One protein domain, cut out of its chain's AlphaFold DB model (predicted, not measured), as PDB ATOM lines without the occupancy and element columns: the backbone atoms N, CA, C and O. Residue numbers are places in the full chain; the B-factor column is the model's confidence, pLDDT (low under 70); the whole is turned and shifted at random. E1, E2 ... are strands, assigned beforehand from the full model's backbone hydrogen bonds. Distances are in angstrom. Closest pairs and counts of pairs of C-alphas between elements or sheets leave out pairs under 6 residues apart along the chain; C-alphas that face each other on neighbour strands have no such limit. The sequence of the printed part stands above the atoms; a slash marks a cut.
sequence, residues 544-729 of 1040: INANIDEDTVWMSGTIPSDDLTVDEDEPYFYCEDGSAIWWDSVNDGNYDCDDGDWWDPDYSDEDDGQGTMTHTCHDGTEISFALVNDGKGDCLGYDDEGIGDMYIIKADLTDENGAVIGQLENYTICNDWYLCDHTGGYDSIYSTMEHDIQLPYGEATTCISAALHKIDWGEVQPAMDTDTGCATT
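Overview. This is residues 544 to 729 of the 1040 residues of an uncharacterized protein of Candidatus Poseidoniales archaeon (UniProt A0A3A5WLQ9). A sandwich of two strand sheets with crossed strands makes one end of a long rod, and a loop-rich head with two tiny hairpins, E3 with E4 and E5 with E6, makes the other. In the sandwich the large, strongly twisted sheet E7 E8 E10 E11 E12 is partly face to face with the smaller sheet E1 E2 E9, and the long strand E10 runs along the large sheet with neighbours on both its sides. The printed part has 186 residues with no named helix and twelve named strands, E1 to E12 in chain order; the large sheet is branched, the small one has the order E1, E2, E9, and the neighbour strands are antiparallel. The class is all strand, though under half of the residues, 80 of 186, are in named elements. The whole is loose, with a radius of gyration of the C-alphas of 21.6 A and spans of 80 by 34 by 23 A.

Along the chain. The printed part begins with E1, residues 544 to 549, whose C-alpha 544 is at (7.894, 4.833, 105.147). E2 follows at residues 552 to 558 and is 20.2 A long from first to last C-alpha. In the head, E3 is residues 572 to 574, E4 is 580 to 582, E5 is 614 to 616 and E6 is 622 to 624. E7, residues 645 to 655, is 34.2 A long, and E8, residues 660 to 670, is 28.0 A long. E9 is residues 684 to 689. E10, residues 698 to 712, is the longest strand, 45.7 A from C-alpha 698 at (1.785, 25.528, 117.571) to C-alpha 712. E11 is residues 715 to 721 and E12 is residues 725 to 729, with C-alpha 729 at (4.538, 18.209, 115.963).

Arrangement. In the small sheet E1 and E2 form a hairpin, with N 547 and O 554 2.8 A apart, within hydrogen-bond range. On the other side of E2 is E9, with N 555 and O 687 2.9 A apart. This sheet is only just strongly twisted, with C-alphas up to 4.1 A off its best plane. In the large sheet E7 has E8, its hairpin partner, on one side, with N 649 and O 667 2.9 A apart, and E10 on the other, with N 650 and O 707 2.9 A apart. E10 has staggered pairing: E7 lies on one side of it, beside residues 702 to 712, and on the other side lie E11, beside residues 707 to 712, with N 710 and O 717 2.8 A apart, and E12, beside residues 699 to 704, with N 702 and O 727 2.9 A apart. The two sheets form a sandwich, two sheets face to face, with best planes 15 degrees apart and strands at 46 degrees. The closest C-alphas of E1 and E10 are those of Ala 546 and Ile 704, 6.4 A apart; those of E8 and E9 are Leu 664 and Met 689, 7.0 A apart. In the head, N 573 and O 581 are 3.0 A apart in the hairpin E3 and E4, and N 615 and O 623 are 3.0 A apart in the hairpin E5 and E6. E4 and E5 are apart.

Size, cuts and confidence. The two C-alphas farthest apart are those of Trp 599 and Gly 698, 80.0 A. The printed part has no cut. The long links are E2 to E3, E4 to E5, E6 to E7 and E8 to E9; that from E4 to E5 has 31 residues. Mean pLDDT of the printed part is 72.4, and 70 residues are under 70, among them residues 558 to 571, 594 to 604 and 712 to 725.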
ATOM      1  N   ILE A 544       6.997   3.675 105.223       73.25
ATOM      2  CA  ILE A 544       7.894   4.833 105.147       73.25
ATOM      3  C   ILE A 544       7.334   5.912 106.073       73.25
ATOM      4  O   ILE A 544       6.329   6.544 105.758       73.25
ATOM      5  N   ASN A 545       8.017   6.150 107.190       72.88
ATOM      6  CA  ASN A 545       7.721   7.255 108.093       72.88
ATOM      7  C   ASN A 545       8.607   8.459 107.748       72.88
ATOM      8  O   ASN A 545       9.796   8.306 107.455       72.88
ATOM      9  N   ALA A 546       8.036   9.657 107.847       71.75
ATOM     10  CA  ALA A 546       8.785  10.904 107.913       71.75
ATOM     11  C   ALA A 546       8.940  11.321 109.379       71.75
ATOM     12  O   ALA A 546       8.008  11.180 110.169       71.75
ATOM     13  N   ASN A 547      10.108  11.847 109.722       69.44
ATOM     14  CA  ASN A 547      10.366  12.576 110.952       69.44
ATOM     15  C   ASN A 547      10.923  13.954 110.558       69.44
ATOM     16  O   ASN A 547      11.694  14.050 109.599       69.44
ATOM     17  N   ILE A 548      10.483  15.002 111.243       67.69
ATOM     18  CA  ILE A 548      10.898  16.383 110.998       67.69
ATOM     19  C   ILE A 548      11.753  16.794 112.188       67.69
ATOM     20  O   ILE A 548      11.277  16.782 113.318       67.69
ATOM     21  N   ASP A 549      13.007  17.129 111.910       60.62
ATOM     22  CA  ASP A 549      13.968  17.628 112.889       60.62
ATOM     23  C   ASP A 549      14.432  19.000 112.390       60.62
ATOM     24  O   ASP A 549      14.960  19.098 111.278       60.62
ATOM     25  N   GLU A 550      14.152  20.056 113.158       62.75
ATOM     26  CA  GLU A 550      14.320  21.463 112.755       62.75
ATOM     27  C   GLU A 550      13.651  21.772 111.387       62.75
ATOM     28  O   GLU A 550      12.423  21.814 111.271       62.75
ATOM     29  N   ASP A 551      14.454  21.969 110.336       59.28
ATOM     30  CA  ASP A 551      14.038  22.240 108.954       59.28
ATOM     31  C   ASP A 551      14.129  21.013 108.021       59.28
ATOM     32  O   ASP A 551      13.769  21.092 106.842       59.28
ATOM     33  N   THR A 552      14.614  19.876 108.529       61.09
ATOM     34  CA  THR A 552      15.072  18.737 107.729       61.09
ATOM     35  C   THR A 552      14.161  17.520 107.891       61.09
ATOM     36  O   THR A 552      13.968  16.985 108.984       61.09
ATOM     37  N   VAL A 553      13.648  17.006 106.766       69.50
ATOM     38  CA  VAL A 553      12.803  15.801 106.754       69.50
ATOM     39  C   VAL A 553      13.642  14.543 106.540       69.50
ATOM     40  O   VAL A 553      14.138  14.256 105.441       69.50
ATOM     41  N   TRP A 554      13.734  13.749 107.601       68.50
ATOM     42  CA  TRP A 554      14.318  12.417 107.601       68.50
ATOM     43  C   TRP A 554      13.242  11.387 107.288       68.50
ATOM     44  O   TRP A 554      12.220  11.317 107.964       68.50
ATOM     45  N   MET A 555      13.476  10.544 106.288       72.56
ATOM     46  CA  MET A 555      12.595   9.419 105.991       72.56
ATOM     47  C   MET A 555      13.291   8.107 106.319       72.56
ATOM     48  O   MET A 555      14.413   7.836 105.886       72.56
ATOM     49  N   SER A 556      12.601   7.292 107.107       70.25
ATOM     50  CA  SER A 556      13.065   5.978 107.532       70.25
ATOM     51  C   SER A 556      11.928   4.980 107.418       70.25
ATOM     52  O   SER A 556      10.754   5.339 107.536       70.25
ATOM     53  N   GLY A 557      12.258   3.727 107.141       73.44
ATOM     54  CA  GLY A 557      11.220   2.762 106.839       73.44
ATOM     55  C   GLY A 557      11.697   1.335 106.699       73.44
ATOM     56  O   GLY A 557      12.897   1.055 106.677       73.44
ATOM     57  N   THR A 558      10.719   0.450 106.592       69.19
ATOM     58  CA  THR A 558      10.878  -0.975 106.329       69.19
ATOM     59  C   THR A 558      10.550  -1.287 104.872       69.19
ATOM     60  O   THR A 558       9.653  -0.684 104.280       69.19
ATOM     61  N   ILE A 559      11.284  -2.235 104.293       67.69
ATOM     62  CA  ILE A 559      10.916  -2.927 103.055       67.69
ATOM     63  C   ILE A 559      10.843  -4.434 103.318       67.69
ATOM     64  O   ILE A 559      11.679  -4.956 104.058       67.69
ATOM     65  N   PRO A 560       9.908  -5.157 102.678       66.56
ATOM     66  CA  PRO A 560       9.719  -6.581 102.912       66.56
ATOM     67  C   PRO A 560      10.750  -7.363 102.089       66.56
ATOM     68  O   PRO A 560      10.426  -7.903 101.032       66.56
ATOM     69  N   SER A 561      12.021  -7.363 102.513       59.44
ATOM     70  CA  SER A 561      13.123  -7.836 101.658       59.44
ATOM     71  C   SER A 561      13.010  -9.324 101.295       59.44
ATOM     72  O   SER A 561      13.339  -9.698 100.171       59.44
ATOM     73  N   ASP A 562      12.413 -10.138 102.175       58.41
ATOM     74  CA  ASP A 562      12.078 -11.551 101.930       58.41
ATOM     75  C   ASP A 562      11.013 -11.769 100.821       58.41
ATOM     76  O   ASP A 562      10.961 -12.855 100.234       58.41
ATOM     77  N   ASP A 563      10.180 -10.765 100.503       57.34
ATOM     78  CA  ASP A 563       9.132 -10.826  99.461       57.34
ATOM     79  C   ASP A 563       9.538 -10.137  98.135       57.34
ATOM     80  O   ASP A 563       8.834 -10.257  97.123       57.34
ATOM     81  N   LEU A 564      10.673  -9.424  98.092       63.78
ATOM     82  CA  LEU A 564      11.168  -8.756  96.881       63.78
ATOM     83  C   LEU A 564      11.880  -9.744  95.947       63.78
ATOM     84  O   LEU A 564      13.070 -10.020  96.066       63.78
ATOM     85  N   THR A 565      11.157 -10.245  94.944       59.66
ATOM     86  CA  THR A 565      11.744 -11.081  93.888       59.66
ATOM     87  C   THR A 565      12.496 -10.227  92.862       59.66
ATOM     88  O   THR A 565      11.891  -9.729  91.904       59.66
ATOM     89  N   VAL A 566      13.808 -10.092  93.054       60.72
ATOM     90  CA  VAL A 566      14.760  -9.648  92.028       60.72
ATOM     91  C   VAL A 566      15.358 -10.900  91.379       60.72
ATOM     92  O   VAL A 566      15.979 -11.700  92.079       60.72
ATOM     93  N   ASP A 567      15.125 -11.120  90.084       57.84
ATOM     94  CA  ASP A 567      15.591 -12.338  89.403       57.84
ATOM     95  C   ASP A 567      17.138 -12.404  89.348       57.84
ATOM     96  O   ASP A 567      17.798 -11.425  89.002       57.84
ATOM     97  N   GLU A 568      17.729 -13.556  89.697       56.19
ATOM     98  CA  GLU A 568      19.192 -13.787  89.634       56.19
ATOM     99  C   GLU A 568      19.655 -14.306  88.252       56.19
ATOM    100  O   GLU A 568      20.847 -14.533  88.036       56.19
ATOM    101  N   ASP A 569      18.731 -14.536  87.312       57.12
ATOM    102  CA  ASP A 569      19.050 -15.005  85.960       57.12
ATOM    103  C   ASP A 569      19.651 -13.857  85.112       57.12
ATOM    104  O   ASP A 569      18.924 -13.061  84.514       57.12
ATOM    105  N   GLU A 570      20.990 -13.802  85.022       61.03
ATOM    106  CA  GLU A 570      21.737 -12.879  84.143       61.03
ATOM    107  C   GLU A 570      21.154 -12.863  82.706       61.03
ATOM    108  O   GLU A 570      20.981 -13.932  82.096       61.03
ATOM    109  N   PRO A 571      20.870 -11.680  82.120       69.31
ATOM    110  CA  PRO A 571      20.332 -11.601  80.770       69.31
ATOM    111  C   PRO A 571      21.321 -12.124  79.714       69.31
ATOM    112  O   PRO A 571      22.542 -12.131  79.882       69.31
ATOM    113  N   TYR A 572      20.778 -12.565  78.576       75.25
ATOM    114  CA  TYR A 572      21.566 -13.051  77.441       75.25
ATOM    115  C   TYR A 572      21.447 -12.105  76.250       75.25
ATOM    116  O   TYR A 572      20.341 -11.825  75.778       75.25
ATOM    117  N   PHE A 573      22.589 -11.718  75.690       80.19
ATOM    118  CA  PHE A 573      22.659 -11.059  74.392       80.19
ATOM    119  C   PHE A 573      22.680 -12.105  73.268       80.19
ATOM    120  O   PHE A 573      23.303 -13.161  73.392       80.19
ATOM    121  N   TYR A 574      21.987 -11.827  72.161       78.81
ATOM    122  CA  TYR A 574      21.869 -12.747  71.026       78.81
ATOM    123  C   TYR A 574      22.599 -12.201  69.796       78.81
ATOM    124  O   TYR A 574      22.185 -11.197  69.219       78.81
ATOM    125  N   CYS A 575      23.637 -12.920  69.372       77.31
ATOM    126  CA  CYS A 575      24.447 -12.627  68.189       77.31
ATOM    127  C   CYS A 575      23.636 -12.749  66.881       77.31
ATOM    128  O   CYS A 575      22.592 -13.417  66.840       77.31
ATOM    129  N   GLU A 576      24.116 -12.168  65.772       74.62
ATOM    130  CA  GLU A 576      23.403 -12.222  64.485       74.62
ATOM    131  C   GLU A 576      23.299 -13.654  63.919       74.62
ATOM    132  O   GLU A 576      22.345 -13.962  63.189       74.62
ATOM    133  N   ASP A 577      24.224 -14.561  64.264       69.88
ATOM    134  CA  ASP A 577      24.137 -15.978  63.885       69.88
ATOM    135  C   ASP A 577      23.068 -16.778  64.667       69.88
ATOM    136  O   ASP A 577      22.681 -17.881  64.250       69.88
ATOM    137  N   GLY A 578      22.535 -16.202  65.751       73.44
ATOM    138  CA  GLY A 578      21.548 -16.803  66.648       73.44
ATOM    139  C   GLY A 578      22.133 -17.616  67.811       73.44
ATOM    140  O   GLY A 578      21.389 -18.368  68.449       73.44
ATOM    141  N   SER A 579      23.436 -17.510  68.073       77.25
ATOM    142  CA  SER A 579      24.047 -17.882  69.352       77.25
ATOM    143  C   SER A 579      23.714 -16.858  70.448       77.25
ATOM    144  O   SER A 579      23.154 -15.796  70.177       77.25
ATOM    145  N   ALA A 580      23.979 -17.225  71.702       79.06
ATOM    146  CA  ALA A 580      23.712 -16.397  72.871       79.06
ATOM    147  C   ALA A 580      24.967 -16.325  73.744       79.06
ATOM    148  O   ALA A 580      25.568 -17.369  74.032       79.06
ATOM    149  N   ILE A 581      25.322 -15.112  74.156       82.00
ATOM    150  CA  ILE A 581      26.397 -14.791  75.101       82.00
ATOM    151  C   ILE A 581      25.788 -14.155  76.359       82.00
ATOM    152  O   ILE A 581      24.619 -13.764  76.355       82.00
ATOM    153  N   TRP A 582      26.553 -14.103  77.446       81.75
ATOM    154  CA  TRP A 582      26.134 -13.436  78.685       81.75
ATOM    155  C   TRP A 582      26.184 -11.917  78.518       81.75
ATOM    156  O   TRP A 582      27.000 -11.428  77.736       81.75
ATOM    157  N   TRP A 583      25.335 -11.179  79.238       83.19
ATOM    158  CA  TRP A 583      25.282  -9.719  79.122       83.19
ATOM    159  C   TRP A 583      26.610  -9.033  79.458       83.19
ATOM    160  O   TRP A 583      27.056  -8.186  78.694       83.19
ATOM    161  N   ASP A 584      27.308  -9.490  80.501       80.19
ATOM    162  CA  ASP A 584      28.657  -9.044  80.891       80.19
ATOM    163  C   ASP A 584      29.722  -9.181  79.784       80.19
ATOM    164  O   ASP A 584      30.815  -8.637  79.906       80.19
ATOM    165  N   SER A 585      29.448  -9.962  78.731       82.00
ATOM    166  CA  SER A 585      30.333 -10.136  77.565       82.00
ATOM    167  C   SER A 585      29.991  -9.195  76.402       82.00
ATOM    168  O   SER A 585      30.537  -9.354  75.316       82.00
ATOM    169  N   VAL A 586      29.068  -8.249  76.598       85.06
ATOM    170  CA  VAL A 586      28.751  -7.181  75.641       85.06
ATOM    171  C   VAL A 586      29.548  -5.935  76.021       85.06
ATOM    172  O   VAL A 586      29.510  -5.508  77.173       85.06
ATOM    173  N   ASN A 587      30.238  -5.326  75.055       82.44
ATOM    174  CA  ASN A 587      31.042  -4.111  75.240       82.44
ATOM    175  C   ASN A 587      32.149  -4.250  76.324       82.44
ATOM    176  O   ASN A 587      32.551  -3.266  76.950       82.44
ATOM    177  N   ASP A 588      32.663  -5.470  76.538       82.00
ATOM    178  CA  ASP A 588      33.713  -5.807  77.516       82.00
ATOM    179  C   ASP A 588      35.149  -5.600  76.965       82.00
ATOM    180  O   ASP A 588      36.138  -5.581  77.715       82.00
ATOM    181  N   GLY A 589      35.279  -5.398  75.649       78.12
ATOM    182  CA  GLY A 589      36.537  -5.231  74.920       78.12
ATOM    183  C   GLY A 589      37.058  -6.494  74.218       78.12
ATOM    184  O   GLY A 589      38.163  -6.450  73.648       78.12
ATOM    185  N   ASN A 590      36.335  -7.614  74.279       77.75
ATOM    186  CA  ASN A 590      36.624  -8.884  73.607       77.75
ATOM    187  C   ASN A 590      35.582  -9.181  72.512       77.75
ATOM    188  O   ASN A 590      34.639  -8.440  72.322       77.75
ATOM    189  N   TYR A 591      35.799 -10.231  71.713       78.38
ATOM    190  CA  TYR A 591      34.856 -10.625  70.658       78.38
ATOM    191  C   TYR A 591      34.364 -12.036  70.962       78.38
ATOM    192  O   TYR A 591      35.140 -12.995  70.823       78.38
ATOM    193  N   ASP A 592      33.104 -12.149  71.365       79.94
ATOM    194  CA  ASP A 592      32.483 -13.376  71.856       79.94
ATOM    195  C   ASP A 592      31.360 -13.881  70.922       79.94
ATOM    196  O   ASP A 592      31.115 -15.091  70.863       79.94
ATOM    197  N   CYS A 593      30.785 -13.017  70.076       77.00
ATOM    198  CA  CYS A 593      29.976 -13.401  68.915       77.00
ATOM    199  C   CYS A 593      30.846 -13.903  67.731       77.00
ATOM    200  O   CYS A 593      31.630 -13.166  67.132       77.00
ATOM    201  N   ASP A 594      30.680 -15.169  67.316       68.75
ATOM    202  CA  ASP A 594      31.441 -15.812  66.211       68.75
ATOM    203  C   ASP A 594      30.781 -15.567  64.825       68.75
ATOM    204  O   ASP A 594      30.731 -16.449  63.961       68.75
ATOM    205  N   ASP A 595      30.252 -14.353  64.615       63.81
ATOM    206  CA  ASP A 595      29.392 -13.974  63.475       63.81
ATOM    207  C   ASP A 595      30.172 -13.734  62.156       63.81
ATOM    208  O   ASP A 595      29.596 -13.690  61.062       63.81
ATOM    209  N   GLY A 596      31.501 -13.585  62.236       57.47
ATOM    210  CA  GLY A 596      32.347 -13.023  61.176       57.47
ATOM    211  C   GLY A 596      33.234 -13.995  60.376       57.47
ATOM    212  O   GLY A 596      33.765 -14.994  60.863       57.47
ATOM    213  N   ASP A 597      33.500 -13.652  59.111       57.16
ATOM    214  CA  ASP A 597      34.486 -14.347  58.270       57.16
ATOM    215  C   ASP A 597      35.896 -13.779  58.571       57.16
ATOM    216  O   ASP A 597      36.052 -12.581  58.776       57.16
ATOM    217  N   TRP A 598      36.972 -14.581  58.526       55.91
ATOM    218  CA  TRP A 598      38.346 -14.223  58.996       55.91
ATOM    219  C   TRP A 598      39.032 -12.979  58.361       55.91
ATOM    220  O   TRP A 598      40.216 -12.720  58.606       55.91
ATOM    221  N   TRP A 599      38.355 -12.249  57.476       58.94
ATOM    222  CA  TRP A 599      38.826 -11.018  56.839       58.94
ATOM    223  C   TRP A 599      37.924  -9.797  57.097       58.94
ATOM    224  O   TRP A 599      38.330  -8.699  56.715       58.94
ATOM    225  N   ASP A 600      36.757 -10.005  57.710       54.94
ATOM    226  CA  ASP A 600      35.714  -9.025  58.027       54.94
ATOM    227  C   ASP A 600      34.953  -9.576  59.260       54.94
ATOM    228  O   ASP A 600      33.947 -10.272  59.094       54.94
ATOM    229  N   PRO A 601      35.505  -9.431  60.485       55.62
ATOM    230  CA  PRO A 601      34.761  -9.746  61.698       55.62
ATOM    231  C   PRO A 601      33.662  -8.691  61.867       55.62
ATOM    232  O   PRO A 601      33.973  -7.499  61.868       55.62
ATOM    233  N   ASP A 602      32.406  -9.125  61.962       57.50
ATOM    234  CA  ASP A 602      31.342  -8.262  62.475       57.50
ATOM    235  C   ASP A 602      31.550  -8.101  63.986       57.50
ATOM    236  O   ASP A 602      31.960  -9.043  64.662       57.50
ATOM    237  N   TYR A 603      31.332  -6.883  64.476       66.88
ATOM    238  CA  TYR A 603      31.555  -6.469  65.865       66.88
ATOM    239  C   TYR A 603      30.192  -6.327  66.560       66.88
ATOM    240  O   TYR A 603      29.849  -5.258  67.045       66.88
ATOM    241  N   SER A 604      29.334  -7.345  66.453       69.25
ATOM    242  CA  SER A 604      27.914  -7.257  66.837       69.25
ATOM    243  C   SER A 604      27.697  -7.050  68.343       69.25
ATOM    244  O   SER A 604      26.641  -6.556  68.735       69.25
ATOM    245  N   ASP A 605      28.700  -7.388  69.149       77.69
ATOM    246  CA  ASP A 605      28.778  -7.338  70.609       77.69
ATOM    247  C   ASP A 605      29.632  -6.179  71.171       77.69
ATOM    248  O   ASP A 605      29.610  -5.955  72.376       77.69
ATOM    249  N   GLU A 606      30.338  -5.403  70.339       81.25
ATOM    250  CA  GLU A 606      31.364  -4.433  70.772       81.25
ATOM    251  C   GLU A 606      31.223  -3.058  70.101       81.25
ATOM    252  O   GLU A 606      31.043  -2.981  68.885       81.25
ATOM    253  N   ASP A 607      31.394  -1.951  70.841       80.25
ATOM    254  CA  ASP A 607      31.319  -0.614  70.231       80.25
ATOM    255  C   ASP A 607      32.423  -0.372  69.180       80.25
ATOM    256  O   ASP A 607      33.630  -0.468  69.429       80.25
ATOM    257  N   ASP A 608      32.006   0.053  67.982       72.25
ATOM    258  CA  ASP A 608      32.904   0.314  66.851       72.25
ATOM    259  C   ASP A 608      33.816   1.552  67.024       72.25
ATOM    260  O   ASP A 608      34.641   1.860  66.145       72.25
ATOM    261  N   GLY A 609      33.671   2.294  68.130       71.69
ATOM    262  CA  GLY A 609      34.397   3.522  68.447       71.69
ATOM    263  C   GLY A 609      34.084   4.692  67.509       71.69
ATOM    264  O   GLY A 609      34.795   5.705  67.515       71.69
ATOM    265  N   GLN A 610      33.069   4.561  66.650       72.81
ATOM    266  CA  GLN A 610      32.634   5.566  65.679       72.81
ATOM    267  C   GLN A 610      31.267   6.166  66.033       72.81
ATOM    268  O   GLN A 610      30.885   7.169  65.417       72.81
ATOM    269  N   GLY A 611      30.584   5.631  67.052       68.88
ATOM    270  CA  GLY A 611      29.277   6.108  67.510       68.88
ATOM    271  C   GLY A 611      28.183   5.853  66.473       68.88
ATOM    272  O   GLY A 611      27.292   6.686  66.285       68.88
ATOM    273  N   THR A 612      28.317   4.754  65.726       73.25
ATOM    274  CA  THR A 612      27.361   4.321  64.697       73.25
ATOM    275  C   THR A 612      26.458   3.176  65.142       73.25
ATOM    276  O   THR A 612      25.466   2.914  64.459       73.25
ATOM    277  N   MET A 613      26.769   2.544  66.273       81.38
ATOM    278  CA  MET A 613      25.965   1.508  66.916       81.38
ATOM    279  C   MET A 613      25.098   2.109  68.027       81.38
ATOM    280  O   MET A 613      25.497   3.051  68.716       81.38
ATOM    281  N   THR A 614      23.902   1.558  68.196       84.62
ATOM    282  CA  THR A 614      22.933   1.957  69.224       84.62
ATOM    283  C   THR A 614      22.340   0.716  69.862       84.62
ATOM    284  O   THR A 614      22.005  -0.229  69.147       84.62
ATOM    285  N   HIS A 615      22.177   0.742  71.180       84.50
ATOM    286  CA  HIS A 615      21.379  -0.245  71.895       84.50
ATOM    287  C   HIS A 615      19.933   0.257  72.008       84.50
ATOM    288  O   HIS A 615      19.701   1.466  72.070       84.50
ATOM    289  N   THR A 616      18.957  -0.651  71.985       84.44
ATOM    290  CA  THR A 616      17.542  -0.314  72.186       84.44
ATOM    291  C   THR A 616      17.100  -0.893  73.520       84.44
ATOM    292  O   THR A 616      16.886  -2.101  73.599       84.44
ATOM    293  N   CYS A 617      16.950  -0.018  74.516       81.75
ATOM    294  CA  CYS A 617      16.423  -0.334  75.841       81.75
ATOM    295  C   CYS A 617      15.043  -0.999  75.743       81.75
ATOM    296  O   CYS A 617      14.313  -0.800  74.760       81.75
ATOM    297  N   HIS A 618      14.624  -1.727  76.777       75.00
ATOM    298  CA  HIS A 618      13.349  -2.444  76.746       75.00
ATOM    299  C   HIS A 618      12.118  -1.523  76.639       75.00
ATOM    300  O   HIS A 618      11.129  -1.879  75.990       75.00
ATOM    301  N   ASP A 619      12.198  -0.298  77.171       73.69
ATOM    302  CA  ASP A 619      11.165   0.741  77.016       73.69
ATOM    303  C   ASP A 619      11.043   1.287  75.569       73.69
ATOM    304  O   ASP A 619      10.104   2.019  75.227       73.69
ATOM    305  N   GLY A 620      11.967   0.895  74.684       76.50
ATOM    306  CA  GLY A 620      12.036   1.281  73.279       76.50
ATOM    307  C   GLY A 620      12.821   2.566  73.004       76.50
ATOM    308  O   GLY A 620      12.774   3.059  71.871       76.50
ATOM    309  N   THR A 621      13.517   3.128  73.994       83.69
ATOM    310  CA  THR A 621      14.498   4.200  73.775       83.69
ATOM    311  C   THR A 621      15.780   3.656  73.128       83.69
ATOM    312  O   THR A 621      16.117   2.483  73.252       83.69
ATOM    313  N   GLU A 622      16.476   4.495  72.351       86.25
ATOM    314  CA  GLU A 622      17.751   4.139  71.708       86.25
ATOM    315  C   GLU A 622      18.891   4.930  72.363       86.25
ATOM    316  O   GLU A 622      18.953   6.158  72.220       86.25
ATOM    317  N   ILE A 623      19.802   4.225  73.037       87.31
ATOM    318  CA  ILE A 623      21.042   4.771  73.604       87.31
ATOM    319  C   ILE A 623      22.242   4.458  72.695       87.31
ATOM    320  O   ILE A 623      22.162   3.670  71.750       87.31
ATOM    321  N   SER A 624      23.378   5.108  72.946       85.56
ATOM    322  CA  SER A 624      24.639   4.787  72.260       85.56
ATOM    323  C   SER A 624      25.143   3.423  72.730       85.56
ATOM    324  O   SER A 624      25.143   3.178  73.927       85.56
ATOM    325  N   PHE A 625      25.629   2.561  71.831       85.44
ATOM    326  CA  PHE A 625      26.107   1.225  72.233       85.44
ATOM    327  C   PHE A 625      27.294   1.292  73.212       85.44
ATOM    328  O   PHE A 625      27.369   0.504  74.141       85.44
ATOM    329  N   ALA A 626      28.143   2.317  73.084       83.69
ATOM    330  CA  ALA A 626      29.204   2.645  74.043       83.69
ATOM    331  C   ALA A 626      28.750   2.970  75.492       83.69
ATOM    332  O   ALA A 626      29.616   3.288  76.303       83.69
ATOM    333  N   LEU A 627      27.441   2.984  75.780       86.44
ATOM    334  CA  LEU A 627      26.860   3.168  77.119       86.44
ATOM    335  C   LEU A 627      26.320   1.852  77.713       86.44
ATOM    336  O   LEU A 627      25.860   1.855  78.839       86.44
ATOM    337  N   VAL A 628      26.366   0.738  76.974       86.75
ATOM    338  CA  VAL A 628      26.032  -0.595  77.505       86.75
ATOM    339  C   VAL A 628      27.198  -1.080  78.367       86.75
ATOM    340  O   VAL A 628      28.340  -1.043  77.896       86.75
ATOM    341  N   ASN A 629      26.924  -1.549  79.585       82.12
ATOM    342  CA  ASN A 629      27.929  -1.958  80.577       82.12
ATOM    343  C   ASN A 629      28.993  -0.858  80.866       82.12
ATOM    344  O   ASN A 629      30.191  -1.129  81.003       82.12
ATOM    345  N   ASP A 630      28.558   0.406  80.932       84.31
ATOM    346  CA  ASP A 630      29.332   1.625  81.255       84.31
ATOM    347  C   ASP A 630      29.626   1.762  82.766       84.31
ATOM    348  O   ASP A 630      30.580   2.445  83.171       84.31
ATOM    349  N   GLY A 631      28.850   1.069  83.600       78.69
ATOM    350  CA  GLY A 631      28.788   1.221  85.048       78.69
ATOM    351  C   GLY A 631      27.716   2.215  85.506       78.69
ATOM    352  O   GLY A 631      27.850   2.759  86.609       78.69
ATOM    353  N   LYS A 632      26.707   2.504  84.668       82.38
ATOM    354  CA  LYS A 632      25.546   3.364  84.964       82.38
ATOM    355  C   LYS A 632      24.355   2.995  84.091       82.38
ATOM    356  O   LYS A 632      24.499   2.920  82.882       82.38
ATOM    357  N   GLY A 633      23.167   2.918  84.680       82.19
ATOM    358  CA  GLY A 633      21.952   2.759  83.890       82.19
ATOM    359  C   GLY A 633      21.544   4.051  83.178       82.19
ATOM    360  O   GLY A 633      21.034   4.983  83.806       82.19
ATOM    361  N   ASP A 634      21.752   4.090  81.864       86.00
ATOM    362  CA  ASP A 634      21.218   5.092  80.940       86.00
ATOM    363  C   ASP A 634      19.856   4.647  80.338       86.00
ATOM    364  O   ASP A 634      19.120   5.492  79.810       86.00
ATOM    365  N   CYS A 635      19.470   3.366  80.459       80.94
ATOM    366  CA  CYS A 635      18.126   2.846  80.157       80.94
ATOM    367  C   CYS A 635      17.168   2.846  81.373       80.94
ATOM    368  O   CYS A 635      17.570   2.772  82.535       80.94
ATOM    369  N   LEU A 636      15.851   2.883  81.115       77.38
ATOM    370  CA  LEU A 636      14.823   2.769  82.158       77.38
ATOM    371  C   LEU A 636      14.688   1.314  82.638       77.38
ATOM    372  O   LEU A 636      14.050   0.502  81.973       77.38
ATOM    373  N   GLY A 637      15.212   1.025  83.829       73.19
ATOM    374  CA  GLY A 637      15.334  -0.339  84.358       73.19
ATOM    375  C   GLY A 637      16.783  -0.773  84.575       73.19
ATOM    376  O   GLY A 637      17.006  -1.791  85.219       73.19
ATOM    377  N   TYR A 638      17.743   0.015  84.072       82.50
ATOM    378  CA  TYR A 638      19.178  -0.294  84.062       82.50
ATOM    379  C   TYR A 638      19.486  -1.601  83.296       82.50
ATOM    380  O   TYR A 638      20.454  -2.305  83.586       82.50
ATOM    381  N   ASP A 639      18.654  -1.925  82.295       76.38
ATOM    382  CA  ASP A 639      18.781  -3.118  81.451       76.38
ATOM    383  C   ASP A 639      20.002  -3.066  80.520       76.38
ATOM    384  O   ASP A 639      20.506  -4.109  80.111       76.38
ATOM    385  N   ASP A 640      20.541  -1.874  80.256       82.44
ATOM    386  CA  ASP A 640      21.845  -1.658  79.623       82.44
ATOM    387  C   ASP A 640      23.032  -2.139  80.467       82.44
ATOM    388  O   ASP A 640      24.044  -2.552  79.901       82.44
ATOM    389  N   GLU A 641      22.880  -2.175  81.789       83.69
ATOM    390  CA  GLU A 641      23.866  -2.683  82.753       83.69
ATOM    391  C   GLU A 641      23.573  -4.127  83.201       83.69
ATOM    392  O   GLU A 641      24.137  -4.616  84.179       83.69
ATOM    393  N   GLY A 642      22.659  -4.823  82.515       74.19
ATOM    394  CA  GLY A 642      22.317  -6.216  82.805       74.19
ATOM    395  C   GLY A 642      21.362  -6.417  83.986       74.19
ATOM    396  O   GLY A 642      21.121  -7.559  84.380       74.19
ATOM    397  N   ILE A 643      20.775  -5.347  84.534       76.44
ATOM    398  CA  ILE A 643      19.759  -5.443  85.588       76.44
ATOM    399  C   ILE A 643      18.425  -5.887  84.967       76.44
ATOM    400  O   ILE A 643      17.805  -5.159  84.195       76.44
ATOM    401  N   GLY A 644      17.981  -7.107  85.286       63.34
ATOM    402  CA  GLY A 644      16.718  -7.658  84.767       63.34
ATOM    403  C   GLY A 644      15.463  -7.143  85.484       63.34
ATOM    404  O   GLY A 644      14.420  -6.973  84.857       63.34
ATOM    405  N   ASP A 645      15.583  -6.878  86.787       70.25
ATOM    406  CA  ASP A 645      14.511  -6.439  87.683       70.25
ATOM    407  C   ASP A 645      15.026  -5.346  88.631       70.25
ATOM    408  O   ASP A 645      16.082  -5.498  89.252       70.25
ATOM    409  N   MET A 646      14.248  -4.278  88.824       76.19
ATOM    410  CA  MET A 646      14.500  -3.282  89.874       76.19
ATOM    411  C   MET A 646      13.193  -2.741  90.462       76.19
ATOM    412  O   MET A 646      12.122  -2.885  89.871       76.19
ATOM    413  N   TYR A 647      13.268  -2.074  91.610       80.81
ATOM    414  CA  TYR A 647      12.142  -1.371  92.222       80.81
ATOM    415  C   TYR A 647      12.462   0.116  92.424       80.81
ATOM    416  O   TYR A 647      13.624   0.502  92.553       80.81
ATOM    417  N   ILE A 648      11.425   0.957  92.451       80.94
ATOM    418  CA  ILE A 648      11.516   2.390  92.756       80.94
ATOM    419  C   ILE A 648      10.487   2.756  93.824       80.94
ATOM    420  O   ILE A 648       9.301   2.462  93.662       80.94
ATOM    421  N   ILE A 649      10.930   3.454  94.869       81.75
ATOM    422  CA  ILE A 649      10.061   4.114  95.846       81.75
ATOM    423  C   ILE A 649       9.802   5.556  95.414       81.75
ATOM    424  O   ILE A 649      10.717   6.288  95.019       81.75
ATOM    425  N   LYS A 650       8.537   5.961  95.532       83.62
ATOM    426  CA  LYS A 650       8.080   7.345  95.406       83.62
ATOM    427  C   LYS A 650       7.341   7.743  96.671       83.62
ATOM    428  O   LYS A 650       6.551   6.943  97.158       83.62
ATOM    429  N   ALA A 651       7.577   8.944  97.186       81.06
ATOM    430  CA  ALA A 651       6.897   9.438  98.377       81.06
ATOM    431  C   ALA A 651       6.558  10.930  98.268       81.06
ATOM    432  O   ALA A 651       7.407  11.730  97.874       81.06
ATOM    433  N   ASP A 652       5.336  11.283  98.659       83.06
ATOM    434  CA  ASP A 652       4.837  12.656  98.746       83.06
ATOM    435  C   ASP A 652       4.621  13.020 100.223       83.06
ATOM    436  O   ASP A 652       3.946  12.285 100.950       83.06
ATOM    437  N   LEU A 653       5.166  14.165 100.644       81.50
ATOM    438  CA  LEU A 653       4.902  14.800 101.937       81.50
ATOM    439  C   LEU A 653       3.895  15.941 101.734       81.50
ATOM    440  O   LEU A 653       4.119  16.819 100.894       81.50
ATOM    441  N   THR A 654       2.805  15.953 102.500       81.56
ATOM    442  CA  THR A 654       1.743  16.968 102.438       81.56
ATOM    443  C   THR A 654       1.488  17.641 103.783       81.56
ATOM    444  O   THR A 654       1.716  17.046 104.833       81.56
ATOM    445  N   ASP A 655       0.942  18.856 103.752       77.12
ATOM    446  CA  ASP A 655       0.300  19.470 104.921       77.12
ATOM    447  C   ASP A 655      -1.060  18.807 105.254       77.12
ATOM    448  O   ASP A 655      -1.579  17.983 104.489       77.12
ATOM    449  N   GLU A 656      -1.669  19.203 106.376       75.31
ATOM    450  CA  GLU A 656      -3.038  18.827 106.785       75.31
ATOM    451  C   GLU A 656      -4.129  19.082 105.721       75.31
ATOM    452  O   GLU A 656      -5.175  18.429 105.715       75.31
ATOM    453  N   ASN A 657      -3.895  20.011 104.789       74.88
ATOM    454  CA  ASN A 657      -4.824  20.369 103.718       74.88
ATOM    455  C   ASN A 657      -4.586  19.559 102.426       74.88
ATOM    456  O   ASN A 657      -5.304  19.748 101.434       74.88
ATOM    457  N   GLY A 658      -3.608  18.645 102.426       67.56
ATOM    458  CA  GLY A 658      -3.229  17.813 101.286       67.56
ATOM    459  C   GLY A 658      -2.438  18.556 100.204       67.56
ATOM    460  O   GLY A 658      -2.404  18.108  99.054       67.56
ATOM    461  N   ALA A 659      -1.835  19.705 100.519       77.19
ATOM    462  CA  ALA A 659      -0.897  20.378  99.631       77.19
ATOM    463  C   ALA A 659       0.493  19.747  99.771       77.19
ATOM    464  O   ALA A 659       1.026  19.636 100.869       77.19
ATOM    465  N   VAL A 660       1.086  19.338  98.646       76.25
ATOM    466  CA  VAL A 660       2.424  18.732  98.614       76.25
ATOM    467  C   VAL A 660       3.484  19.777  98.970       76.25
ATOM    468  O   VAL A 660       3.618  20.784  98.270       76.25
ATOM    469  N   ILE A 661       4.233  19.505 100.038       74.44
ATOM    470  CA  ILE A 661       5.325  20.330 100.575       74.44
ATOM    471  C   ILE A 661       6.716  19.712 100.332       74.44
ATOM    472  O   ILE A 661       7.703  20.440 100.359       74.44
ATOM    473  N   GLY A 662       6.805  18.419  99.989       73.31
ATOM    474  CA  GLY A 662       8.046  17.751  99.561       73.31
ATOM    475  C   GLY A 662       7.782  16.472  98.753       73.31
ATOM    476  O   GLY A 662       6.726  15.861  98.906       73.31
ATOM    477  N   GLN A 663       8.714  16.062  97.877       77.62
ATOM    478  CA  GLN A 663       8.582  14.853  97.036       77.62
ATOM    479  C   GLN A 663       9.907  14.090  96.855       77.62
ATOM    480  O   GLN A 663      10.958  14.695  96.649       77.62
ATOM    481  N   LEU A 664       9.835  12.757  96.862       76.19
ATOM    482  CA  LEU A 664      10.899  11.818  96.493       76.19
ATOM    483  C   LEU A 664      10.409  11.001  95.290       76.19
ATOM    484  O   LEU A 664       9.420  10.285  95.405       76.19
ATOM    485  N   GLU A 665      11.088  11.076  94.140       69.38
ATOM    486  CA  GLU A 665      10.574  10.469  92.895       69.38
ATOM    487  C   GLU A 665      11.365   9.260  92.352       69.38
ATOM    488  O   GLU A 665      10.849   8.578  91.465       69.38
ATOM    489  N   ASN A 666      12.598   9.003  92.816       70.56
ATOM    490  CA  ASN A 666      13.520   8.051  92.167       70.56
ATOM    491  C   ASN A 666      14.459   7.299  93.141       70.56
ATOM    492  O   ASN A 666      15.640   7.182  92.841       70.56
ATOM    493  N   TYR A 667      13.988   6.816  94.298       80.81
ATOM    494  CA  TYR A 667      14.837   5.992  95.179       80.81
ATOM    495  C   TYR A 667      14.818   4.529  94.717       80.81
ATOM    496  O   TYR A 667      13.754   3.910  94.683       80.81
ATOM    497  N   THR A 668      15.971   3.998  94.316       80.94
ATOM    498  CA  THR A 668      16.106   2.747  93.554       80.94
ATOM    499  C   THR A 668      16.570   1.559  94.402       80.94
ATOM    500  O   THR A 668      17.435   1.689  95.265       80.94
ATOM    501  N   ILE A 669      16.014   0.372  94.132       79.50
ATOM    502  CA  ILE A 669      16.369  -0.888  94.804       79.50
ATOM    503  C   ILE A 669      16.648  -1.963  93.746       79.50
ATOM    504  O   ILE A 669      15.765  -2.289  92.950       79.50
ATOM    505  N   CYS A 670      17.850  -2.539  93.743       75.69
ATOM    506  CA  CYS A 670      18.211  -3.681  92.891       75.69
ATOM    507  C   CYS A 670      19.337  -4.519  93.524       75.69
ATOM    508  O   CYS A 670      19.745  -4.263  94.652       75.69
ATOM    509  N   ASN A 671      19.854  -5.536  92.830       72.06
ATOM    510  CA  ASN A 671      20.910  -6.400  93.378       72.06
ATOM    511  C   ASN A 671      22.341  -5.822  93.260       72.06
ATOM    512  O   ASN A 671      23.274  -6.442  93.774       72.06
ATOM    513  N   ASP A 672      22.534  -4.644  92.649       73.75
ATOM    514  CA  ASP A 672      23.847  -3.989  92.529       73.75
ATOM    515  C   ASP A 672      23.980  -2.735  93.421       73.75
ATOM    516  O   ASP A 672      23.217  -1.776  93.319       73.75
ATOM    517  N   TRP A 673      25.000  -2.745  94.288       73.44
ATOM    518  CA  TRP A 673      25.290  -1.696  95.282       73.44
ATOM    519  C   TRP A 673      25.887  -0.405  94.697       73.44
ATOM    520  O   TRP A 673      25.917   0.630  95.361       73.44
ATOM    521  N   TYR A 674      26.452  -0.456  93.494       73.75
ATOM    522  CA  TYR A 674      27.078   0.694  92.843       73.75
ATOM    523  C   TYR A 674      26.139   1.399  91.861       73.75
ATOM    524  O   TYR A 674      26.399   2.558  91.532       73.75
ATOM    525  N   LEU A 675      25.071   0.721  91.424       74.00
ATOM    526  CA  LEU A 675      24.051   1.253  90.519       74.00
ATOM    527  C   LEU A 675      22.788   1.757  91.237       74.00
ATOM    528  O   LEU A 675      22.230   2.759  90.798       74.00
ATOM    529  N   CYS A 676      22.348   1.100  92.317       77.31
ATOM    530  CA  CYS A 676      21.108   1.441  93.029       77.31
ATOM    531  C   CYS A 676      21.352   2.093  94.400       77.31
ATOM    532  O   CYS A 676      22.372   1.852  95.048       77.31
ATOM    533  N   ASP A 677      20.390   2.899  94.864       76.75
ATOM    534  CA  ASP A 677      20.444   3.585  96.168       76.75
ATOM    535  C   ASP A 677      20.401   2.602  97.351       76.75
ATOM    536  O   ASP A 677      20.889   2.901  98.444       76.75
ATOM    537  N   HIS A 678      19.820   1.418  97.130       75.38
ATOM    538  CA  HIS A 678      19.693   0.344  98.108       75.38
ATOM    539  C   HIS A 678      19.792  -1.038  97.444       75.38
ATOM    540  O   HIS A 678      19.434  -1.208  96.276       75.38
ATOM    541  N   THR A 679      20.252  -2.044  98.196       68.69
ATOM    542  CA  THR A 679      20.303  -3.442  97.739       68.69
ATOM    543  C   THR A 679      19.437  -4.367  98.573       68.69
ATOM    544  O   THR A 679      19.546  -4.345  99.800       68.69
ATOM    545  N   GLY A 680      18.686  -5.250  97.902       60.34
ATOM    546  CA  GLY A 680      17.660  -6.154  98.455       60.34
ATOM    547  C   GLY A 680      18.131  -7.269  99.405       60.34
ATOM    548  O   GLY A 680      17.712  -8.410  99.267       60.34
ATOM    549  N   GLY A 681      19.003  -6.956 100.365       56.06
ATOM    550  CA  GLY A 681      19.434  -7.838 101.456       56.06
ATOM    551  C   GLY A 681      19.399  -7.174 102.839       56.06
ATOM    552  O   GLY A 681      20.042  -7.673 103.762       56.06
ATOM    553  N   TYR A 682      18.704  -6.039 102.974       58.28
ATOM    554  CA  TYR A 682      18.456  -5.346 104.240       58.28
ATOM    555  C   TYR A 682      17.001  -4.867 104.298       58.28
ATOM    556  O   TYR A 682      16.531  -4.231 103.361       58.28
ATOM    557  N   ASP A 683      16.319  -5.080 105.423       61.16
ATOM    558  CA  ASP A 683      14.900  -4.715 105.589       61.16
ATOM    559  C   ASP A 683      14.646  -3.225 105.864       61.16
ATOM    560  O   ASP A 683      13.499  -2.828 106.019       61.16
ATOM    561  N   SER A 684      15.685  -2.386 105.973       64.62
ATOM    562  CA  SER A 684      15.554  -0.983 106.413       64.62
ATOM    563  C   SER A 684      16.093   0.024 105.402       64.62
ATOM    564  O   SER A 684      17.169  -0.170 104.830       64.62
ATOM    565  N   ILE A 685      15.358   1.122 105.225       70.31
ATOM    566  CA  ILE A 685      15.701   2.274 104.384       70.31
ATOM    567  C   ILE A 685      15.904   3.507 105.263       70.31
ATOM    568  O   ILE A 685      15.145   3.742 106.202       70.31
ATOM    569  N   TYR A 686      16.903   4.318 104.905       68.75
ATOM    570  CA  TYR A 686      17.142   5.652 105.452       68.75
ATOM    571  C   TYR A 686      17.494   6.605 104.306       68.75
ATOM    572  O   TYR A 686      18.393   6.312 103.515       68.75
ATOM    573  N   SER A 687      16.791   7.731 104.211       68.19
ATOM    574  CA  SER A 687      17.017   8.768 103.199       68.19
ATOM    575  C   SER A 687      16.615  10.153 103.728       68.19
ATOM    576  O   SER A 687      15.968  10.275 104.768       68.19
ATOM    577  N   THR A 688      17.003  11.206 103.017       65.06
ATOM    578  CA  THR A 688      16.732  12.612 103.363       65.06
ATOM    579  C   THR A 688      16.053  13.321 102.203       65.06
ATOM    580  O   THR A 688      16.524  13.224 101.066       65.06
ATOM    581  N   MET A 689      15.006  14.095 102.484       64.12
ATOM    582  CA  MET A 689      14.459  15.053 101.520       64.12
ATOM    583  C   MET A 689      15.110  16.420 101.766       64.12
ATOM    584  O   MET A 689      14.836  17.056 102.778       64.12
ATOM    585  N   GLU A 690      15.965  16.894 100.854       55.31
ATOM    586  CA  GLU A 690      16.504  18.262 100.930       55.31
ATOM    587  C   GLU A 690      15.427  19.279 100.499       55.31
ATOM    588  O   GLU A 690      15.206  19.473  99.298       55.31
ATOM    589  N   HIS A 691      14.754  19.937 101.451       57.28
ATOM    590  CA  HIS A 691      13.854  21.057 101.153       57.28
ATOM    591  C   HIS A 691      13.653  21.999 102.349       57.28
ATOM    592  O   HIS A 691      13.292  21.532 103.420       57.28
ATOM    593  N   ASP A 692      13.781  23.319 102.146       55.62
ATOM    594  CA  ASP A 692      13.373  24.318 103.148       55.62
ATOM    595  C   ASP A 692      11.840  24.218 103.352       55.62
ATOM    596  O   ASP A 692      11.081  24.435 102.394       55.62
ATOM    597  N   ILE A 693      11.375  23.906 104.567       61.16
ATOM    598  CA  ILE A 693       9.951  23.893 104.957       61.16
ATOM    599  C   ILE A 693       9.687  25.048 105.936       61.16
ATOM    600  O   ILE A 693      10.535  25.382 106.754       61.16
ATOM    601  N   GLN A 694       8.515  25.688 105.848       64.50
ATOM    602  CA  GLN A 694       8.047  26.640 106.863       64.50
ATOM    603  C   GLN A 694       6.764  26.110 107.503       64.50
ATOM    604  O   GLN A 694       5.773  25.908 106.798       64.50
ATOM    605  N   LEU A 695       6.793  25.906 108.820       68.19
ATOM    606  CA  LEU A 695       5.655  25.474 109.632       68.19
ATOM    607  C   LEU A 695       5.050  26.671 110.397       68.19
ATOM    608  O   LEU A 695       5.765  27.639 110.666       68.19
ATOM    609  N   PRO A 696       3.740  26.655 110.711       72.00
ATOM    610  CA  PRO A 696       3.140  27.603 111.651       72.00
ATOM    611  C   PRO A 696       3.576  27.289 113.091       72.00
ATOM    612  O   PRO A 696       3.859  26.134 113.396       72.00
ATOM    613  N   TYR A 697       3.591  28.290 113.979       76.94
ATOM    614  CA  TYR A 697       3.771  28.053 115.417       76.94
ATOM    615  C   TYR A 697       2.541  27.344 116.028       76.94
ATOM    616  O   TYR A 697       1.406  27.622 115.633       76.94
ATOM    617  N   GLY A 698       2.771  26.461 117.005       73.56
ATOM    618  CA  GLY A 698       1.785  25.528 117.571       73.56
ATOM    619  C   GLY A 698       1.778  24.163 116.866       73.56
ATOM    620  O   GLY A 698       2.749  23.797 116.201       73.56
ATOM    621  N   GLU A 699       0.680  23.412 117.004       74.50
ATOM    622  CA  GLU A 699       0.506  22.093 116.380       74.50
ATOM    623  C   GLU A 699       0.545  22.172 114.839       74.50
ATOM    624  O   GLU A 699      -0.373  22.683 114.188       74.50
ATOM    625  N   ALA A 700       1.572  21.582 114.226       70.94
ATOM    626  CA  ALA A 700       1.702  21.438 112.781       70.94
ATOM    627  C   ALA A 700       1.582  19.961 112.372       70.94
ATOM    628  O   ALA A 700       2.416  19.128 112.726       70.94
ATOM    629  N   THR A 701       0.551  19.621 111.588       76.56
ATOM    630  CA  THR A 701       0.352  18.252 111.076       76.56
ATOM    631  C   THR A 701       0.880  18.100 109.652       76.56
ATOM    632  O   THR A 701       0.463  18.815 108.738       76.56
ATOM    633  N   THR A 702       1.754  17.113 109.454       74.25
ATOM    634  CA  THR A 702       2.267  16.698 108.142       74.25
ATOM    635  C   THR A 702       1.964  15.223 107.894       74.25
ATOM    636  O   THR A 702       1.864  14.432 108.830       74.25
ATOM    637  N   CYS A 703       1.787  14.841 106.632       78.69
ATOM    638  CA  CYS A 703       1.440  13.479 106.238       78.69
ATOM    639  C   CYS A 703       2.350  12.991 105.115       78.69
ATOM    640  O   CYS A 703       2.525  13.686 104.117       78.69
ATOM    641  N   ILE A 704       2.891  11.780 105.242       81.19
ATOM    642  CA  ILE A 704       3.641  11.100 104.186       81.19
ATOM    643  C   ILE A 704       2.811   9.965 103.584       81.19
ATOM    644  O   ILE A 704       2.137   9.207 104.281       81.19
ATOM    645  N   SER A 705       2.875   9.835 102.262       78.94
ATOM    646  CA  SER A 705       2.356   8.678 101.531       78.94
ATOM    647  C   SER A 705       3.428   8.165 100.576       78.94
ATOM    648  O   SER A 705       4.058   8.968  99.885       78.94
ATOM    649  N   ALA A 706       3.655   6.850 100.546       78.44
ATOM    650  CA  ALA A 706       4.678   6.238  99.706       78.44
ATOM    651  C   ALA A 706       4.134   5.069  98.872       78.44
ATOM    652  O   ALA A 706       3.240   4.336  99.285       78.44
ATOM    653  N   ALA A 707       4.708   4.887  97.685       76.50
ATOM    654  CA  ALA A 707       4.369   3.835  96.738       76.50
ATOM    655  C   ALA A 707       5.638   3.142  96.226       76.50
ATOM    656  O   ALA A 707       6.599   3.793  95.802       76.50
ATOM    657  N   LEU A 708       5.621   1.812  96.237       78.69
ATOM    658  CA  LEU A 708       6.639   0.945  95.661       78.69
ATOM    659  C   LEU A 708       6.198   0.504  94.264       78.69
ATOM    660  O   LEU A 708       5.147  -0.118  94.083       78.69
ATOM    661  N   HIS A 709       7.040   0.761  93.271       79.06
ATOM    662  CA  HIS A 709       6.863   0.287  91.904       79.06
ATOM    663  C   HIS A 709       7.925  -0.755  91.556       79.06
ATOM    664  O   HIS A 709       9.097  -0.542  91.845       79.06
ATOM    665  N   LYS A 710       7.537  -1.839  90.877       78.25
ATOM    666  CA  LYS A 710       8.482  -2.725  90.186       78.25
ATOM    667  C   LYS A 710       8.697  -2.216  88.760       78.25
ATOM    668  O   LYS A 710       7.732  -1.852  88.087       78.25
ATOM    669  N   ILE A 711       9.937  -2.223  88.290       71.75
ATOM    670  CA  ILE A 711      10.279  -2.163  86.871       71.75
ATOM    671  C   ILE A 711      10.626  -3.588  86.445       71.75
ATOM    672  O   ILE A 711      11.602  -4.165  86.916       71.75
ATOM    673  N   ASP A 712       9.775  -4.140  85.588       68.44
ATOM    674  CA  ASP A 712       9.868  -5.484  85.015       68.44
ATOM    675  C   ASP A 712      10.113  -5.282  83.514       68.44
ATOM    676  O   ASP A 712       9.228  -4.784  82.809       68.44
ATOM    677  N   TRP A 713      11.349  -5.523  83.055       60.12
ATOM    678  CA  TRP A 713      11.808  -5.258  81.680       60.12
ATOM    679  C   TRP A 713      11.329  -3.898  81.116       60.12
ATOM    680  O   TRP A 713      10.630  -3.818  80.104       60.12
ATOM    681  N   GLY A 714      11.667  -2.801  81.799       60.53
ATOM    682  CA  GLY A 714      11.350  -1.431  81.366       60.53
ATOM    683  C   GLY A 714       9.875  -1.002  81.453       60.53
ATOM    684  O   GLY A 714       9.564   0.148  81.132       60.53
ATOM    685  N   GLU A 715       8.947  -1.857  81.912       61.91
ATOM    686  CA  GLU A 715       7.558  -1.461  82.193       61.91
ATOM    687  C   GLU A 715       7.343  -1.225  83.701       61.91
ATOM    688  O   GLU A 715       7.532  -2.118  84.526       61.91
ATOM    689  N   VAL A 716       6.917  -0.011  84.075       69.31
ATOM    690  CA  VAL A 716       6.663   0.368  85.479       69.31
ATOM    691  C   VAL A 716       5.299  -0.159  85.939       69.31
ATOM    692  O   VAL A 716       4.259   0.311  85.470       69.31
ATOM    693  N   GLN A 717       5.292  -1.074  86.908       66.19
ATOM    694  CA  GLN A 717       4.094  -1.629  87.544       66.19
ATOM    695  C   GLN A 717       4.008  -1.193  89.020       66.19
ATOM    696  O   GLN A 717       5.028  -1.170  89.707       66.19
ATOM    697  N   PRO A 718       2.824  -0.852  89.563       63.75
ATOM    698  CA  PRO A 718       2.651  -0.689  91.009       63.75
ATOM    699  C   PRO A 718       2.791  -2.045  91.718       63.75
ATOM    700  O   PRO A 718       2.214  -3.036  91.263       63.75
ATOM    701  N   ALA A 719       3.552  -2.084  92.813       62.81
ATOM    702  CA  ALA A 719       3.795  -3.287  93.609       62.81
ATOM    703  C   ALA A 719       3.064  -3.231  94.961       62.81
ATOM    704  O   ALA A 719       2.284  -4.134  95.261       62.81
ATOM    705  N   MET A 720       3.289  -2.172  95.746       65.62
ATOM    706  CA  MET A 720       2.665  -1.935  97.056       65.62
ATOM    707  C   MET A 720       2.506  -0.427  97.292       65.62
ATOM    708  O   MET A 720       3.327   0.347  96.812       65.62
ATOM    709  N   ASP A 721       1.499  -0.024  98.063       61.50
ATOM    710  CA  ASP A 721       1.325   1.346  98.565       61.50
ATOM    711  C   ASP A 721       1.359   1.292 100.104       61.50
ATOM    712  O   ASP A 721       0.884   0.307 100.679       61.50
ATOM    713  N   THR A 722       1.900   2.313 100.773       62.00
ATOM    714  CA  THR A 722       1.758   2.464 102.232       62.00
ATOM    715  C   THR A 722       0.401   3.080 102.566       62.00
ATOM    716  O   THR A 722      -0.164   3.847 101.780       62.00
ATOM    717  N   ASP A 723      -0.099   2.832 103.778       61.44
ATOM    718  CA  ASP A 723      -1.075   3.752 104.362       61.44
ATOM    719  C   ASP A 723      -0.422   5.139 104.553       61.44
ATOM    720  O   ASP A 723       0.803   5.269 104.642       61.44
ATOM    721  N   THR A 724      -1.230   6.202 104.550       64.88
ATOM    722  CA  THR A 724      -0.726   7.569 104.770       64.88
ATOM    723  C   THR A 724      -0.462   7.773 106.259       64.88
ATOM    724  O   THR A 724      -1.408   7.838 107.044       64.88
ATOM    725  N   GLY A 725       0.809   7.881 106.644       66.56
ATOM    726  CA  GLY A 725       1.211   8.200 108.012       66.56
ATOM    727  C   GLY A 725       1.212   9.709 108.225       66.56
ATOM    728  O   GLY A 725       1.927  10.419 107.521       66.56
ATOM    729  N   CYS A 726       0.428  10.204 109.181       72.06
ATOM    730  CA  CYS A 726       0.454  11.607 109.594       72.06
ATOM    731  C   CYS A 726       1.104  11.746 110.971       72.06
ATOM    732  O   CYS A 726       0.821  10.950 111.865       72.06
ATOM    733  N   ALA A 727       1.936  12.770 111.129       66.81
ATOM    734  CA  ALA A 727       2.554  13.163 112.384       66.81
ATOM    735  C   ALA A 727       2.232  14.638 112.659       66.81
ATOM    736  O   ALA A 727       2.385  15.494 111.782       66.81
ATOM    737  N   THR A 728       1.788  14.916 113.880       70.25
ATOM    738  CA  THR A 728       1.626  16.269 114.413       70.25
ATOM    739  C   THR A 728       2.828  16.564 115.297       70.25
ATOM    740  O   THR A 728       3.198  15.726 116.117       70.25
ATOM    741  N   THR A 729       3.452  17.722 115.109       67.81
ATOM    742  CA  THR A 729       4.538  18.209 115.963       67.81
ATOM    743  C   THR A 729       4.244  19.640 116.377       67.81
ATOM    744  O   THR A 729       3.807  20.438 115.549       67.81
TER     745      THR A 729